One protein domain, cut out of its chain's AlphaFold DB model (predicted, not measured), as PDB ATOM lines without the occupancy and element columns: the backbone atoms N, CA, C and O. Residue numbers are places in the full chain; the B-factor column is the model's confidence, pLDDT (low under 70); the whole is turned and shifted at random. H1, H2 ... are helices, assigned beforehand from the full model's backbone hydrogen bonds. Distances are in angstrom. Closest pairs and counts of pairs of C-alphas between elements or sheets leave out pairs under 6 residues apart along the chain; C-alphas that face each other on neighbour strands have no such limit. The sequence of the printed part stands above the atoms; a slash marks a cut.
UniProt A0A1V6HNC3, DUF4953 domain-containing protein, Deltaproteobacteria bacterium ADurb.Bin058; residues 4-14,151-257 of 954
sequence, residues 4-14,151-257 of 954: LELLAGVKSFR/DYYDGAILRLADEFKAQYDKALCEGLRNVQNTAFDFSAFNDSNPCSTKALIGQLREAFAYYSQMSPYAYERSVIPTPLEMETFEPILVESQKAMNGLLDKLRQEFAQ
ATOM      1  N   LEU A   4     -23.980 -56.186 -40.864       64.88
ATOM      2  CA  LEU A   4     -24.978 -56.633 -41.836       64.88
ATOM      3  C   LEU A   4     -25.781 -55.456 -42.397       64.88
ATOM      4  O   LEU A   4     -26.190 -55.502 -43.552       64.88
ATOM      5  N   GLU A   5     -25.969 -54.387 -41.617       67.38
ATOM      6  CA  GLU A   5     -26.616 -53.161 -42.098       67.38
ATOM      7  C   GLU A   5     -25.737 -52.395 -43.098       67.38
ATOM      8  O   GLU A   5     -26.246 -51.934 -44.119       67.38
ATOM      9  N   LEU A   6     -24.429 -52.289 -42.848       61.91
ATOM     10  CA  LEU A   6     -23.460 -51.692 -43.770       61.91
ATOM     11  C   LEU A   6     -23.422 -52.472 -45.091       61.91
ATOM     12  O   LEU A   6     -23.561 -51.900 -46.173       61.91
ATOM     13  N   LEU A   7     -23.340 -53.795 -44.984       59.44
ATOM     14  CA  LEU A   7     -23.388 -54.741 -46.095       59.44
ATOM     15  C   LEU A   7     -24.673 -54.686 -46.931       59.44
ATOM     16  O   LEU A   7     -24.625 -54.674 -48.161       59.44
ATOM     17  N   ALA A   8     -25.835 -54.639 -46.277       64.06
ATOM     18  CA  ALA A   8     -27.129 -54.565 -46.951       64.06
ATOM     19  C   ALA A   8     -27.381 -53.198 -47.628       64.06
ATOM     20  O   ALA A   8     -28.310 -53.063 -48.439       64.06
ATOM     21  N   GLY A   9     -26.550 -52.194 -47.320       59.94
ATOM     22  CA  GLY A   9     -26.702 -50.804 -47.750       59.94
ATOM     23  C   GLY A   9     -27.734 -50.021 -46.934       59.94
ATOM     24  O   GLY A   9     -28.279 -49.044 -47.446       59.94
ATOM     25  N   VAL A  10     -28.026 -50.469 -45.708       67.12
ATOM     26  CA  VAL A  10     -28.893 -49.816 -44.709       67.12
ATOM     27  C   VAL A  10     -28.113 -48.756 -43.927       67.12
ATOM     28  O   VAL A  10     -28.622 -47.663 -43.710       67.12
ATOM     29  N   LYS A  11     -26.872 -49.073 -43.542       62.62
ATOM     30  CA  LYS A  11     -25.898 -48.133 -42.974       62.62
ATOM     31  C   LYS A  11     -24.767 -47.871 -43.968       62.62
ATOM     32  O   LYS A  11     -24.570 -48.598 -44.940       62.62
ATOM     33  N   SER A  12     -24.000 -46.824 -43.715       54.94
ATOM     34  CA  SER A  12     -22.775 -46.472 -44.422       54.94
ATOM     35  C   SER A  12     -21.569 -46.502 -43.495       54.94
ATOM     36  O   SER A  12     -21.712 -46.425 -42.280       54.94
ATOM     37  N   PHE A  13     -20.367 -46.575 -44.075       52.09
ATOM     38  CA  PHE A  13     -19.102 -46.602 -43.331       52.09
ATOM     39  C   PHE A  13     -19.038 -45.511 -42.247       52.09
ATOM     40  O   PHE A  13     -18.586 -45.742 -41.131       52.09
ATOM     41  N   ARG A  14     -19.563 -44.319 -42.550       52.59
ATOM     42  CA  ARG A  14     -19.572 -43.186 -41.624       52.59
ATOM     43  C   ARG A  14     -20.685 -43.240 -40.567       52.59
ATOM     44  O   ARG A  14     -20.471 -42.702 -39.502       52.59
ATOM     45  N   ASP A 151     -14.711 -55.491 -50.110       32.94
ATOM     46  CA  ASP A 151     -13.732 -56.063 -51.024       32.94
ATOM     47  C   ASP A 151     -13.025 -57.300 -50.439       32.94
ATOM     48  O   ASP A 151     -12.276 -57.969 -51.144       32.94
ATOM     49  N   TYR A 152     -13.272 -57.627 -49.162       37.81
ATOM     50  CA  TYR A 152     -12.456 -58.577 -48.390       37.81
ATOM     51  C   TYR A 152     -13.249 -59.660 -47.640       37.81
ATOM     52  O   TYR A 152     -12.667 -60.418 -46.870       37.81
ATOM     53  N   TYR A 153     -14.565 -59.742 -47.828       43.41
ATOM     54  CA  TYR A 153     -15.463 -60.575 -47.020       43.41
ATOM     55  C   TYR A 153     -15.175 -62.068 -46.940       43.41
ATOM     56  O   TYR A 153     -14.916 -62.698 -47.943       43.41
ATOM     57  N   ASP A 154     -15.476 -62.687 -45.800       56.38
ATOM     58  CA  ASP A 154     -15.840 -64.109 -45.803       56.38
ATOM     59  C   ASP A 154     -17.192 -64.314 -46.523       56.38
ATOM     60  O   ASP A 154     -18.196 -63.655 -46.211       56.38
ATOM     61  N   GLY A 155     -17.225 -65.264 -47.459       56.19
ATOM     62  CA  GLY A 155     -18.400 -65.648 -48.230       56.19
ATOM     63  C   GLY A 155     -19.618 -66.036 -47.387       56.19
ATOM     64  O   GLY A 155     -20.749 -65.716 -47.760       56.19
ATOM     65  N   ALA A 156     -19.412 -66.645 -46.218       60.62
ATOM     66  CA  ALA A 156     -20.508 -66.994 -45.315       60.62
ATOM     67  C   ALA A 156     -21.215 -65.749 -44.737       60.62
ATOM     68  O   ALA A 156     -22.439 -65.735 -44.584       60.62
ATOM     69  N   ILE A 157     -20.484 -64.651 -44.501       62.62
ATOM     70  CA  ILE A 157     -21.111 -63.378 -44.128       62.62
ATOM     71  C   ILE A 157     -21.789 -62.708 -45.324       62.62
ATOM     72  O   ILE A 157     -22.877 -62.162 -45.148       62.62
ATOM     73  N   LEU A 158     -21.209 -62.759 -46.527       63.81
ATOM     74  CA  LEU A 158     -21.872 -62.228 -47.728       63.81
ATOM     75  C   LEU A 158     -23.238 -62.872 -47.957       63.81
ATOM     76  O   LEU A 158     -24.210 -62.170 -48.226       63.81
ATOM     77  N   ARG A 159     -23.323 -64.194 -47.794       71.44
ATOM     78  CA  ARG A 159     -24.574 -64.955 -47.876       71.44
ATOM     79  C   ARG A 159     -25.612 -64.461 -46.864       71.44
ATOM     80  O   ARG A 159     -26.761 -64.222 -47.228       71.44
ATOM     81  N   LEU A 160     -25.202 -64.273 -45.609       70.56
ATOM     82  CA  LEU A 160     -26.067 -63.777 -44.535       70.56
ATOM     83  C   LEU A 160     -26.518 -62.326 -44.770       70.56
ATOM     84  O   LEU A 160     -27.671 -61.975 -44.526       70.56
ATOM     85  N   ALA A 161     -25.623 -61.480 -45.275       69.06
ATOM     86  CA  ALA A 161     -25.944 -60.117 -45.667       69.06
ATOM     87  C   ALA A 161     -26.914 -60.050 -46.846       69.06
ATOM     88  O   ALA A 161     -27.822 -59.227 -46.813       69.06
ATOM     89  N   ASP A 162     -26.767 -60.913 -47.851       69.12
ATOM     90  CA  ASP A 162     -27.719 -61.034 -48.957       69.12
ATOM     91  C   ASP A 162     -29.109 -61.468 -48.463       69.12
ATOM     92  O   ASP A 162     -30.121 -60.890 -48.870       69.12
ATOM     93  N   GLU A 163     -29.168 -62.442 -47.547       72.50
ATOM     94  CA  GLU A 163     -30.405 -62.904 -46.901       72.50
ATOM     95  C   GLU A 163     -31.103 -61.759 -46.147       72.50
ATOM     96  O   GLU A 163     -32.303 -61.534 -46.319       72.50
ATOM     97  N   PHE A 164     -30.354 -60.986 -45.357       78.56
ATOM     98  CA  PHE A 164     -30.890 -59.861 -44.584       78.56
ATOM     99  C   PHE A 164     -31.260 -58.688 -45.499       78.56
ATOM    100  O   PHE A 164     -32.315 -58.074 -45.332       78.56
ATOM    101  N   LYS A 165     -30.445 -58.408 -46.521       78.25
ATOM    102  CA  LYS A 165     -30.697 -57.381 -47.535       78.25
ATOM    103  C   LYS A 165     -32.012 -57.619 -48.264       78.25
ATOM    104  O   LYS A 165     -32.794 -56.681 -48.397       78.25
ATOM    105  N   ALA A 166     -32.276 -58.847 -48.706       79.50
ATOM    106  CA  ALA A 166     -33.528 -59.184 -49.381       79.50
ATOM    107  C   ALA A 166     -34.753 -58.922 -48.483       79.50
ATOM    108  O   ALA A 166     -35.793 -58.468 -48.966       79.50
ATOM    109  N   GLN A 167     -34.622 -59.153 -47.173       84.94
ATOM    110  CA  GLN A 167     -35.677 -58.879 -46.198       84.94
ATOM    111  C   GLN A 167     -35.859 -57.374 -45.930       84.94
ATOM    112  O   GLN A 167     -36.998 -56.904 -45.956       84.94
ATOM    113  N   TYR A 168     -34.773 -56.606 -45.756       84.06
ATOM    114  CA  TYR A 168     -34.821 -55.137 -45.652       84.06
ATOM    115  C   TYR A 168     -35.444 -54.502 -46.904       84.06
ATOM    116  O   TYR A 168     -36.401 -53.734 -46.790       84.06
ATOM    117  N   ASP A 169     -34.949 -54.864 -48.094       83.19
ATOM    118  CA  ASP A 169     -35.419 -54.336 -49.379       83.19
ATOM    119  C   ASP A 169     -36.918 -54.593 -49.552       83.19
ATOM    120  O   ASP A 169     -37.669 -53.664 -49.847       83.19
ATOM    121  N   LYS A 170     -37.383 -55.820 -49.281       88.25
ATOM    122  CA  LYS A 170     -38.810 -56.150 -49.322       88.25
ATOM    123  C   LYS A 170     -39.619 -55.307 -48.333       88.25
ATOM    124  O   LYS A 170     -40.576 -54.648 -48.733       88.25
ATOM    125  N   ALA A 171     -39.251 -55.326 -47.052       88.50
ATOM    126  CA  ALA A 171     -40.036 -54.703 -45.991       88.50
ATOM    127  C   ALA A 171     -40.155 -53.178 -46.158       88.50
ATOM    128  O   ALA A 171     -41.225 -52.613 -45.929       88.50
ATOM    129  N   LEU A 172     -39.088 -52.514 -46.608       88.56
ATOM    130  CA  LEU A 172     -39.088 -51.074 -46.859       88.56
ATOM    131  C   LEU A 172     -39.815 -50.710 -48.156       88.56
ATOM    132  O   LEU A 172     -40.628 -49.788 -48.152       88.56
ATOM    133  N   CYS A 173     -39.598 -51.450 -49.247       90.56
ATOM    134  CA  CYS A 173     -40.270 -51.177 -50.518       90.56
ATOM    135  C   CYS A 173     -41.774 -51.494 -50.500       90.56
ATOM    136  O   CYS A 173     -42.531 -50.861 -51.237       90.56
ATOM    137  N   GLU A 174     -42.224 -52.443 -49.677       91.62
ATOM    138  CA  GLU A 174     -43.649 -52.692 -49.424       91.62
ATOM    139  C   GLU A 174     -44.220 -51.687 -48.408       91.62
ATOM    140  O   GLU A 174     -45.287 -51.114 -48.643       91.62
ATOM    141  N   GLY A 175     -43.507 -51.434 -47.304       89.56
ATOM    142  CA  GLY A 175     -43.976 -50.607 -46.188       89.56
ATOM    143  C   GLY A 175     -44.048 -49.107 -46.482       89.56
ATOM    144  O   GLY A 175     -45.000 -48.455 -46.058       89.56
ATOM    145  N   LEU A 176     -43.088 -48.553 -47.234       91.88
ATOM    146  CA  LEU A 176     -43.025 -47.114 -47.529       91.88
ATOM    147  C   LEU A 176     -43.856 -46.699 -48.756       91.88
ATOM    148  O   LEU A 176     -44.215 -45.529 -48.867       91.88
ATOM    149  N   ARG A 177     -44.237 -47.637 -49.637       89.75
ATOM    150  CA  ARG A 177     -44.927 -47.358 -50.919       89.75
ATOM    151  C   ARG A 177     -46.204 -46.522 -50.793       89.75
ATOM    152  O   ARG A 177     -46.549 -45.796 -51.719       89.75
ATOM    153  N   ASN A 178     -46.916 -46.646 -49.674       85.75
ATOM    154  CA  ASN A 178     -48.187 -45.959 -49.431       85.75
ATOM    155  C   ASN A 178     -48.077 -44.813 -48.401       85.75
ATOM    156  O   ASN A 178     -49.102 -44.261 -48.000       85.75
ATOM    157  N   VAL A 179     -46.867 -44.462 -47.946       87.88
ATOM    158  CA  VAL A 179     -46.660 -43.427 -46.920       87.88
ATOM    159  C   VAL A 179     -46.591 -42.046 -47.571       87.88
ATOM    160  O   VAL A 179     -45.622 -41.687 -48.238       87.88
ATOM    161  N   GLN A 180     -47.649 -41.262 -47.371       86.19
ATOM    162  CA  GLN A 180     -47.785 -39.915 -47.928       86.19
ATOM    163  C   GLN A 180     -46.891 -38.891 -47.209       86.19
ATOM    164  O   GLN A 180     -46.513 -39.087 -46.058       86.19
ATOM    165  N   ASN A 181     -46.612 -37.768 -47.883       86.81
ATOM    166  CA  ASN A 181     -45.791 -36.650 -47.387       86.81
ATOM    167  C   ASN A 181     -44.329 -37.014 -47.056       86.81
ATOM    168  O   ASN A 181     -43.717 -36.399 -46.185       86.81
ATOM    169  N   THR A 182     -43.767 -37.990 -47.772       91.12
ATOM    170  CA  THR A 182     -42.354 -38.386 -47.675       91.12
ATOM    171  C   THR A 182     -41.567 -37.973 -48.925       91.12
ATOM    172  O   THR A 182     -42.143 -37.579 -49.937       91.12
ATOM    173  N   ALA A 183     -40.240 -38.062 -48.852       88.19
ATOM    174  CA  ALA A 183     -39.303 -37.807 -49.945       88.19
ATOM    175  C   ALA A 183     -39.129 -39.008 -50.901       88.19
ATOM    176  O   ALA A 183     -38.283 -38.960 -51.792       88.19
ATOM    177  N   PHE A 184     -39.877 -40.100 -50.700       91.75
ATOM    178  CA  PHE A 184     -39.717 -41.340 -51.460       91.75
ATOM    179  C   PHE A 184     -40.572 -41.331 -52.734       91.75
ATOM    180  O   PHE A 184     -41.803 -41.346 -52.670       91.75
ATOM    181  N   ASP A 185     -39.923 -41.365 -53.898       89.31
ATOM    182  CA  ASP A 185     -40.584 -41.472 -55.199       89.31
ATOM    183  C   ASP A 185     -40.532 -42.914 -55.715       89.31
ATOM    184  O   ASP A 185     -39.522 -43.393 -56.235       89.31
ATOM    185  N   PHE A 186     -41.664 -43.607 -55.605       90.75
ATOM    186  CA  PHE A 186     -41.804 -44.974 -56.097       90.75
ATOM    187  C   PHE A 186     -42.013 -45.079 -57.616       90.75
ATOM    188  O   PHE A 186     -41.954 -46.190 -58.145       90.75
ATOM    189  N   SER A 187     -42.227 -43.968 -58.332       86.94
ATOM    190  CA  SER A 187     -42.357 -43.964 -59.798       86.94
ATOM    191  C   SER A 187     -41.017 -44.138 -60.524       86.94
ATOM    192  O   SER A 187     -40.990 -44.576 -61.674       86.94
ATOM    193  N   ALA A 188     -39.900 -43.898 -59.827       83.25
ATOM    194  CA  ALA A 188     -38.543 -44.144 -60.316       83.25
ATOM    195  C   ALA A 188     -38.190 -45.644 -60.468       83.25
ATOM    196  O   ALA A 188     -37.167 -45.977 -61.076       83.25
ATOM    197  N   PHE A 189     -39.009 -46.554 -59.925       87.75
ATOM    198  CA  PHE A 189     -38.751 -47.996 -59.926       87.75
ATOM    199  C   PHE A 189     -39.566 -48.747 -60.987       87.75
ATOM    200  O   PHE A 189     -40.748 -48.485 -61.198       87.75
ATOM    201  N   ASN A 190     -38.932 -49.720 -61.638       85.75
ATOM    202  CA  ASN A 190     -39.528 -50.584 -62.661       85.75
ATOM    203  C   ASN A 190     -38.772 -51.926 -62.737       85.75
ATOM    204  O   ASN A 190     -37.807 -52.130 -62.006       85.75
ATOM    205  N   ASP A 191     -39.167 -52.834 -63.633       79.00
ATOM    206  CA  ASP A 191     -38.557 -54.172 -63.747       79.00
ATOM    207  C   ASP A 191     -37.045 -54.153 -64.067       79.00
ATOM    208  O   ASP A 191     -36.334 -55.101 -63.742       79.00
ATOM    209  N   SER A 192     -36.537 -53.078 -64.683       75.19
ATOM    210  CA  SER A 192     -35.102 -52.864 -64.957       75.19
ATOM    211  C   SER A 192     -34.384 -52.030 -63.882       75.19
ATOM    212  O   SER A 192     -33.161 -51.945 -63.896       75.19
ATOM    213  N   ASN A 193     -35.127 -51.420 -62.956       77.25
ATOM    214  CA  ASN A 193     -34.621 -50.658 -61.813       77.25
ATOM    215  C   ASN A 193     -35.482 -50.968 -60.570       77.25
ATOM    216  O   ASN A 193     -36.346 -50.161 -60.206       77.25
ATOM    217  N   PRO A 194     -35.339 -52.159 -59.963       84.31
ATOM    218  CA  PRO A 194     -36.179 -52.569 -58.847       84.31
ATOM    219  C   PRO A 194     -35.930 -51.705 -57.606       84.31
ATOM    220  O   PRO A 194     -34.809 -51.272 -57.330       84.31
ATOM    221  N   CYS A 195     -36.986 -51.485 -56.821       86.00
ATOM    222  CA  CYS A 195     -36.873 -50.800 -55.537       86.00
ATOM    223  C   CYS A 195     -35.930 -51.560 -54.589       86.00
ATOM    224  O   CYS A 195     -35.978 -52.788 -54.505       86.00
ATOM    225  N   SER A 196     -35.099 -50.822 -53.853       83.00
ATOM    226  CA  SER A 196     -34.241 -51.356 -52.792       83.00
ATOM    227  C   SER A 196     -34.016 -50.322 -51.689       83.00
ATOM    228  O   SER A 196     -34.134 -49.115 -51.916       83.00
ATOM    229  N   THR A 197     -33.610 -50.785 -50.509       81.19
ATOM    230  CA  THR A 197     -33.239 -49.955 -49.352       81.19
ATOM    231  C   THR A 197     -32.180 -48.924 -49.723       81.19
ATOM    232  O   THR A 197     -32.343 -47.738 -49.439       81.19
ATOM    233  N   LYS A 198     -31.137 -49.357 -50.449       72.50
ATOM    234  CA  LYS A 198     -30.060 -48.490 -50.954       72.50
ATOM    235  C   LYS A 198     -30.615 -47.326 -51.780       72.50
ATOM    236  O   LYS A 198     -30.170 -46.194 -51.609       72.50
ATOM    237  N   ALA A 199     -31.580 -47.596 -52.661       75.75
ATOM    238  CA  ALA A 199     -32.166 -46.581 -53.531       75.75
ATOM    239  C   ALA A 199     -33.076 -45.603 -52.765       75.75
ATOM    240  O   ALA A 199     -33.010 -44.403 -53.012       75.75
ATOM    241  N   LEU A 200     -33.856 -46.087 -51.791       82.94
ATOM    242  CA  LEU A 200     -34.695 -45.242 -50.930       82.94
ATOM    243  C   LEU A 200     -33.851 -44.330 -50.017       82.94
ATOM    244  O   LEU A 200     -34.119 -43.133 -49.925       82.94
ATOM    245  N   ILE A 201     -32.770 -44.847 -49.420       77.56
ATOM    246  CA  ILE A 201     -31.777 -44.033 -48.688       77.56
ATOM    247  C   ILE A 201     -31.075 -43.049 -49.636       77.56
ATOM    248  O   ILE A 201     -30.734 -41.935 -49.233       77.56
ATOM    249  N   GLY A 202     -30.877 -43.439 -50.899       74.00
ATOM    250  CA  GLY A 202     -30.462 -42.554 -51.986       74.00
ATOM    251  C   GLY A 202     -31.389 -41.346 -52.107       74.00
ATOM    252  O   GLY A 202     -30.940 -40.235 -51.846       74.00
ATOM    253  N   GLN A 203     -32.676 -41.565 -52.395       83.50
ATOM    254  CA  GLN A 203     -33.696 -40.509 -52.525       83.50
ATOM    255  C   GLN A 203     -33.760 -39.584 -51.300       83.50
ATOM    256  O   GLN A 203     -33.770 -38.361 -51.446       83.50
ATOM    257  N   LEU A 204     -33.724 -40.144 -50.084       83.38
ATOM    258  CA  LEU A 204     -33.707 -39.349 -48.852       83.38
ATOM    259  C   LEU A 204     -32.468 -38.439 -48.771       83.38
ATOM    260  O   LEU A 204     -32.581 -37.276 -48.383       83.38
ATOM    261  N   ARG A 205     -31.295 -38.941 -49.178       75.12
ATOM    262  CA  ARG A 205     -30.047 -38.164 -49.263       75.12
ATOM    263  C   ARG A 205     -30.138 -37.044 -50.301       75.12
ATOM    264  O   ARG A 205     -29.661 -35.944 -50.025       75.12
ATOM    265  N   GLU A 206     -30.766 -37.296 -51.453       73.94
ATOM    266  CA  GLU A 206     -30.971 -36.278 -52.495       73.94
ATOM    267  C   GLU A 206     -31.846 -35.129 -51.971       73.94
ATOM    268  O   GLU A 206     -31.482 -33.954 -52.075       73.94
ATOM    269  N   ALA A 207     -32.961 -35.472 -51.317       79.50
ATOM    270  CA  ALA A 207     -33.873 -34.509 -50.711       79.50
ATOM    271  C   ALA A 207     -33.187 -33.676 -49.616       79.50
ATOM    272  O   ALA A 207     -33.307 -32.451 -49.600       79.50
ATOM    273  N   PHE A 208     -32.400 -34.305 -48.744       75.88
ATOM    274  CA  PHE A 208     -31.603 -33.600 -47.738       75.88
ATOM    275  C   PHE A 208     -30.647 -32.561 -48.355       75.88
ATOM    276  O   PHE A 208     -30.511 -31.462 -47.810       75.88
ATOM    277  N   ALA A 209     -30.021 -32.857 -49.500       69.44
ATOM    278  CA  ALA A 209     -29.105 -31.927 -50.165       69.44
ATOM    279  C   ALA A 209     -29.859 -30.745 -50.793       69.44
ATOM    280  O   ALA A 209     -29.411 -29.600 -50.695       69.44
ATOM    281  N   TYR A 210     -31.036 -31.022 -51.364       73.62
ATOM    282  CA  TYR A 210     -31.946 -30.013 -51.901       73.62
ATOM    283  C   TYR A 210     -32.416 -29.027 -50.817       73.62
ATOM    284  O   TYR A 210     -32.231 -27.817 -50.956       73.62
ATOM    285  N   TYR A 211     -32.961 -29.531 -49.705       74.12
ATOM    286  CA  TYR A 211     -33.466 -28.686 -48.617       74.12
ATOM    287  C   TYR A 211     -32.357 -27.940 -47.856       74.12
ATOM    288  O   TYR A 211     -32.581 -26.821 -47.400       74.12
ATOM    289  N   SER A 212     -31.135 -28.482 -47.800       65.56
ATOM    290  CA  SER A 212     -29.964 -27.799 -47.215       65.56
ATOM    291  C   SER A 212     -29.412 -26.638 -48.067       65.56
ATOM    292  O   SER A 212     -28.348 -26.107 -47.756       65.56
ATOM    293  N   GLN A 213     -30.095 -26.253 -49.156       59.00
ATOM    294  CA  GLN A 213     -29.696 -25.191 -50.094       59.00
ATOM    295  C   GLN A 213     -28.276 -25.360 -50.664       59.00
ATOM    296  O   GLN A 213     -27.578 -24.384 -50.954       59.00
ATOM    297  N   MET A 214     -27.832 -26.606 -50.855       52.50
ATOM    298  CA  MET A 214     -26.556 -26.868 -51.513       52.50
ATOM    299  C   MET A 214     -26.615 -26.414 -52.979       52.50
ATOM    300  O   MET A 214     -27.577 -26.676 -53.698       52.50
ATOM    301  N   SER A 215     -25.566 -25.719 -53.432       44.59
ATOM    302  CA  SER A 215     -25.428 -25.275 -54.827       44.59
ATOM    303  C   SER A 215     -25.598 -26.449 -55.811       44.59
ATOM    304  O   SER A 215     -25.127 -27.546 -55.510       44.59
ATOM    305  N   PRO A 216     -26.151 -26.248 -57.024       38.28
ATOM    306  CA  PRO A 216     -26.216 -27.303 -58.043       38.28
ATOM    307  C   PRO A 216     -24.849 -27.934 -58.368       38.28
ATOM    308  O   PRO A 216     -24.761 -29.129 -58.613       38.28
ATOM    309  N   TYR A 217     -23.761 -27.157 -58.282       38.91
ATOM    310  CA  TYR A 217     -22.380 -27.646 -58.445       38.91
ATOM    311  C   TYR A 217     -21.829 -28.394 -57.221       38.91
ATOM    312  O   TYR A 217     -20.760 -29.003 -57.287       38.91
ATOM    313  N   ALA A 218     -22.519 -28.285 -56.089       37.34
ATOM    314  CA  ALA A 218     -22.172 -28.905 -54.825       37.34
ATOM    315  C   ALA A 218     -22.909 -30.236 -54.614       37.34
ATOM    316  O   ALA A 218     -22.419 -31.028 -53.821       37.34
ATOM    317  N   TYR A 219     -23.999 -30.524 -55.338       39.59
ATOM    318  CA  TYR A 219     -24.753 -31.780 -55.216       39.59
ATOM    319  C   TYR A 219     -23.881 -33.033 -55.421       39.59
ATOM    320  O   TYR A 219     -23.837 -33.914 -54.572       39.59
ATOM    321  N   GLU A 220     -23.077 -33.063 -56.486       40.16
ATOM    322  CA  GLU A 220     -22.137 -34.165 -56.763       40.16
ATOM    323  C   GLU A 220     -20.905 -34.181 -55.831       40.16
ATOM    324  O   GLU A 220     -20.112 -35.122 -55.860       40.16
ATOM    325  N   ARG A 221     -20.706 -33.131 -55.019       39.28
ATOM    326  CA  ARG A 221     -19.483 -32.897 -54.222       39.28
ATOM    327  C   ARG A 221     -19.714 -32.855 -52.710       39.28
ATOM    328  O   ARG A 221     -18.745 -32.847 -51.957       39.28
ATOM    329  N   SER A 222     -20.966 -32.793 -52.268       41.97
ATOM    330  CA  SER A 222     -21.359 -32.531 -50.882       41.97
ATOM    331  C   SER A 222     -22.277 -33.642 -50.428       41.97
ATOM    332  O   SER A 222     -23.356 -33.836 -50.976       41.97
ATOM    333  N   VAL A 223     -21.822 -34.401 -49.439       49.84
ATOM    334  CA  VAL A 223     -22.425 -35.690 -49.129       49.84
ATOM    335  C   VAL A 223     -23.012 -35.696 -47.735       49.84
ATOM    336  O   VAL A 223     -22.348 -35.394 -46.744       49.84
ATOM    337  N   ILE A 224     -24.270 -36.111 -47.693       52.94
ATOM    338  CA  ILE A 224     -25.111 -36.208 -46.507       52.94
ATOM    339  C   ILE A 224     -25.041 -37.674 -46.054       52.94
ATOM    340  O   ILE A 224     -25.615 -38.553 -46.702       52.94
ATOM    341  N   PRO A 225     -24.208 -38.009 -45.051       47.84
ATOM    342  CA  PRO A 225     -23.775 -39.388 -44.844       47.84
ATOM    343  C   PRO A 225     -24.853 -40.226 -44.177       47.84
ATOM    344  O   PRO A 225     -25.109 -41.324 -44.673       47.84
ATOM    345  N   THR A 226     -25.466 -39.626 -43.154       60.03
ATOM    346  CA  THR A 226     -26.350 -40.157 -42.111       60.03
ATOM    347  C   THR A 226     -27.802 -39.645 -42.277       60.03
ATOM    348  O   THR A 226     -28.385 -39.122 -41.329       60.03
ATOM    349  N   PRO A 227     -28.437 -39.702 -43.472       70.06
ATOM    350  CA  PRO A 227     -29.719 -39.028 -43.728       70.06
ATOM    351  C   PRO A 227     -30.885 -39.554 -42.867       70.06
ATOM    352  O   PRO A 227     -31.915 -38.895 -42.766       70.06
ATOM    353  N   LEU A 228     -30.734 -40.721 -42.232       74.31
ATOM    354  CA  LEU A 228     -31.696 -41.278 -41.275       74.31
ATOM    355  C   LEU A 228     -31.592 -40.669 -39.866       74.31
ATOM    356  O   LEU A 228     -32.544 -40.780 -39.096       74.31
ATOM    357  N   GLU A 229     -30.462 -40.039 -39.542       70.12
ATOM    358  CA  GLU A 229     -30.082 -39.614 -38.186       70.12
ATOM    359  C   GLU A 229     -29.750 -38.110 -38.103       70.12
ATOM    360  O   GLU A 229     -29.746 -37.538 -37.017       70.12
ATOM    361  N   MET A 230     -29.502 -37.441 -39.238       69.50
ATOM    362  CA  MET A 230     -29.264 -35.993 -39.284       69.50
ATOM    363  C   MET A 230     -30.462 -35.197 -38.765       69.50
ATOM    364  O   MET A 230     -31.586 -35.367 -39.242       69.50
ATOM    365  N   GLU A 231     -30.192 -34.259 -37.855       69.62
ATOM    366  CA  GLU A 231     -31.179 -33.278 -37.412       69.62
ATOM    367  C   GLU A 231     -31.690 -32.446 -38.595       69.62
ATOM    368  O   GLU A 231     -30.928 -31.950 -39.430       69.62
ATOM    369  N   THR A 232     -33.008 -32.284 -38.660       77.69
ATOM    370  CA  THR A 232     -33.692 -31.477 -39.666       77.69
ATOM    371  C   THR A 232     -35.011 -30.962 -39.107       77.69
ATOM    372  O   THR A 232     -35.651 -31.610 -38.279       77.69
ATOM    373  N   PHE A 233     -35.423 -29.785 -39.572       83.25
ATOM    374  CA  PHE A 233     -36.703 -29.168 -39.219       83.25
ATOM    375  C   PHE A 233     -37.711 -29.212 -40.377       83.25
ATOM    376  O   PHE A 233     -38.846 -28.765 -40.219       83.25
ATOM    377  N   GLU A 234     -37.321 -29.761 -41.532       87.75
ATOM    378  CA  GLU A 234     -38.174 -29.843 -42.718       87.75
ATOM    379  C   GLU A 234     -39.198 -30.981 -42.586       87.75
ATOM    380  O   GLU A 234     -38.798 -32.148 -42.523       87.75
ATOM    381  N   PRO A 235     -40.520 -30.701 -42.593       88.75
ATOM    382  CA  PRO A 235     -41.541 -31.701 -42.267       88.75
ATOM    383  C   PRO A 235     -41.500 -32.966 -43.134       88.75
ATOM    384  O   PRO A 235     -41.728 -34.063 -42.631       88.75
ATOM    385  N   ILE A 236     -41.175 -32.822 -44.425       89.06
ATOM    386  CA  ILE A 236     -41.062 -33.947 -45.367       89.06
ATOM    387  C   ILE A 236     -39.884 -34.854 -44.992       89.06
ATOM    388  O   ILE A 236     -40.015 -36.076 -45.037       89.06
ATOM    389  N   LEU A 237     -38.744 -34.283 -44.591       89.06
ATOM    390  CA  LEU A 237     -37.578 -35.065 -44.175       89.06
ATOM    391  C   LEU A 237     -37.837 -35.760 -42.834       89.06
ATOM    392  O   LEU A 237     -37.588 -36.959 -42.732       89.06
ATOM    393  N   VAL A 238     -38.434 -35.058 -41.864       88.00
ATOM    394  CA  VAL A 238     -38.801 -35.619 -40.551       88.00
ATOM    395  C   VAL A 238     -39.764 -36.805 -40.689       88.00
ATOM    396  O   VAL A 238     -39.512 -37.865 -40.113       88.00
ATOM    397  N   GLU A 239     -40.848 -36.683 -41.463       90.19
ATOM    398  CA  GLU A 239     -41.780 -37.807 -41.659       90.19
ATOM    399  C   GLU A 239     -41.151 -38.948 -42.479       90.19
ATOM    400  O   GLU A 239     -41.427 -40.114 -42.199       90.19
ATOM    401  N   SER A 240     -40.239 -38.655 -43.418       91.75
ATOM    402  CA  SER A 240     -39.492 -39.693 -44.153       91.75
ATOM    403  C   SER A 240     -38.560 -40.494 -43.244       91.75
ATOM    404  O   SER A 240     -38.598 -41.726 -43.262       91.75
ATOM    405  N   GLN A 241     -37.762 -39.808 -42.418       89.88
ATOM    406  CA  GLN A 241     -36.891 -40.427 -41.414       89.88
ATOM    407  C   GLN A 241     -37.709 -41.277 -40.443       89.88
ATOM    408  O   GLN A 241     -37.415 -42.450 -40.245       89.88
ATOM    409  N   LYS A 242     -38.783 -40.717 -39.881       90.12
ATOM    410  CA  LYS A 242     -39.664 -41.388 -38.918       90.12
ATOM    411  C   LYS A 242     -40.342 -42.633 -39.497       90.12
ATOM    412  O   LYS A 242     -40.377 -43.665 -38.828       90.12
ATOM    413  N   ALA A 243     -40.856 -42.563 -40.726       90.44
ATOM    414  CA  ALA A 243     -41.470 -43.707 -41.396       90.44
ATOM    415  C   ALA A 243     -40.451 -44.821 -41.683       90.44
ATOM    416  O   ALA A 243     -40.746 -45.998 -41.470       90.44
ATOM    417  N   MET A 244     -39.245 -44.456 -42.129       91.12
ATOM    418  CA  MET A 244     -38.191 -45.415 -42.451       91.12
ATOM    419  C   MET A 244     -37.560 -46.036 -41.198       91.12
ATOM    420  O   MET A 244     -37.492 -47.261 -41.099       91.12
ATOM    421  N   ASN A 245     -37.182 -45.222 -40.208       88.06
ATOM    422  CA  ASN A 245     -36.624 -45.684 -38.934       88.06
ATOM    423  C   ASN A 245     -37.619 -46.566 -38.169       88.06
ATOM    424  O   ASN A 245     -37.233 -47.615 -37.671       88.06
ATOM    425  N   GLY A 246     -38.919 -46.237 -38.166       87.44
ATOM    426  CA  GLY A 246     -39.936 -47.077 -37.520       87.44
ATOM    427  C   GLY A 246     -40.053 -48.495 -38.102       87.44
ATOM    428  O   GLY A 246     -40.365 -49.435 -37.369       87.44
ATOM    429  N   LEU A 247     -39.774 -48.674 -39.399       88.06
ATOM    430  CA  LEU A 247     -39.682 -49.996 -40.031       88.06
ATOM    431  C   LEU A 247     -38.331 -50.667 -39.736       88.06
ATOM    432  O   LEU A 247     -38.302 -51.842 -39.365       88.06
ATOM    433  N   LEU A 248     -37.229 -49.920 -39.862       85.62
ATOM    434  CA  LEU A 248     -35.873 -50.410 -39.595       85.62
ATOM    435  C   LEU A 248     -35.701 -50.898 -38.155       85.62
ATOM    436  O   LEU A 248     -35.183 -51.988 -37.953       85.62
ATOM    437  N   ASP A 249     -36.168 -50.152 -37.157       83.81
ATOM    438  CA  ASP A 249     -35.991 -50.483 -35.738       83.81
ATOM    439  C   ASP A 249     -36.728 -51.760 -35.339       83.81
ATOM    440  O   ASP A 249     -36.230 -52.541 -34.524       83.81
ATOM    441  N   LYS A 250     -37.878 -52.032 -35.967       84.81
ATOM    442  CA  LYS A 250     -38.574 -53.308 -35.805       84.81
ATOM    443  C   LYS A 250     -37.756 -54.462 -36.399       84.81
ATOM    444  O   LYS A 250     -37.519 -55.452 -35.708       84.81
ATOM    445  N   LEU A 251     -37.295 -54.323 -37.645       84.50
ATOM    446  CA  LEU A 251     -36.479 -55.338 -38.325       84.50
ATOM    447  C   LEU A 251     -35.171 -55.607 -37.569       84.50
ATOM    448  O   LEU A 251     -34.827 -56.757 -37.323       84.50
ATOM    449  N   ARG A 252     -34.486 -54.552 -37.112       82.06
ATOM    450  CA  ARG A 252     -33.278 -54.615 -36.273       82.06
ATOM    451  C   ARG A 252     -33.480 -55.483 -35.037       82.06
ATOM    452  O   ARG A 252     -32.615 -56.298 -34.729       82.06
ATOM    453  N   GLN A 253     -34.607 -55.330 -34.340       81.12
ATOM    454  CA  GLN A 253     -34.926 -56.137 -33.159       81.12
ATOM    455  C   GLN A 253     -35.200 -57.603 -33.516       81.12
ATOM    456  O   GLN A 253     -34.696 -58.494 -32.829       81.12
ATOM    457  N   GLU A 254     -35.962 -57.867 -34.581       85.12
ATOM    458  CA  GLU A 254     -36.259 -59.226 -35.058       85.12
ATOM    459  C   GLU A 254     -34.969 -59.957 -35.486       85.12
ATOM    460  O   GLU A 254     -34.679 -61.055 -35.000       85.12
ATOM    461  N   PHE A 255     -34.131 -59.297 -36.287       84.25
ATOM    462  CA  PHE A 255     -32.846 -59.799 -36.779       84.25
ATOM    463  C   PHE A 255     -31.801 -59.982 -35.672       84.25
ATOM    464  O   PHE A 255     -31.128 -61.012 -35.626       84.25
ATOM    465  N   ALA A 256     -31.687 -59.040 -34.731       78.94
ATOM    466  CA  ALA A 256     -30.799 -59.201 -33.581       78.94
ATOM    467  C   ALA A 256     -31.205 -60.420 -32.736       78.94
ATOM    468  O   ALA A 256     -30.350 -61.227 -32.374       78.94
ATOM    469  N   GLN A 257     -32.505 -60.609 -32.471       81.88
ATOM    470  CA  GLN A 257     -32.997 -61.790 -31.753       81.88
ATOM    471  C   GLN A 257     -32.719 -63.099 -32.495       81.88
ATOM    472  O   GLN A 257     -32.450 -64.109 -31.845       81.88
TER     473      GLN A 257
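This is residues 4 to 14 and 151 to 257 of the 954 residues of the protein "DUF4953 domain-containing protein" of Deltaproteobacteria bacterium ADurb.Bin058 (UniProt A0A1V6HNC3). The longest helix, H4, packs across two others, with one part on the last residues of H2 and another on H3, with which it makes a hairpin; H2 and H3 make a corner at the first residue of H3. The short H1 packs on H2, and two long loops join H2 to H3 and H3 to H4. The printed part has 118 residues with four named helices, in the order H1, H2, H3, H4, and no named strand; its class is all helix. It is compact, with a radius of gyration of the C-alphas of 14.8 A, and spans 43 by 33 by 31 A.

H4, residues 235 to 257, touches H3, residues 197 to 211, through residues 237 to 240 and 204 to 208 alone. The closest C-alphas of this hairpin, Phe 208 and Leu 237, are 7.1 A apart, at a shallow tilt of 28 degrees, opposite ways. Residues 244 to 251 of H4 touch residues 168 to 175 of H2, residues 155 to 175, at a steep tilt of 44 degrees, opposite ways; the closest C-alphas, Leu 172 and Leu 247, are 6.9 A apart. H2 touches H3 at Thr 197 alone, 4.9 A from Asp 169 between C-alphas, at a steep tilt of 60 degrees, the same way. The packing is mostly crossed, but only just: 1 of these 3 pairs is at a shallow tilt. H1, residues 4 to 8, touches H2, with C-alphas 8 and 165 at 4.6 A, and is apart from H4. Every O i to N i+4 pair is within hydrogen-bond range in H1, H2 and H3, and 17 of 19 in H4.

H4 is 33.0 A long, from C-alpha 235 at (-41.541, -31.701, -42.267) to C-alpha 257 at (-32.997, -61.790, -31.753). H2 measures 29.7 A, H3 21.3 A and H1 5.9 A. H1 begins at C-alpha 4, (-24.978, -56.633, -41.836).

The C-alphas of Tyr 217 and Gln 257, the two farthest apart, are 44.6 A apart. Residues 15 to 150 are not printed; C-alphas 14 and 151 are 17.0 A apart across the cut. The links 176 to 196 and 212 to 234 are long. Mean pLDDT of the printed part is 73.9, with 39 residues under 70, among them 4 to 14, 151 to 158 and 212 to 226.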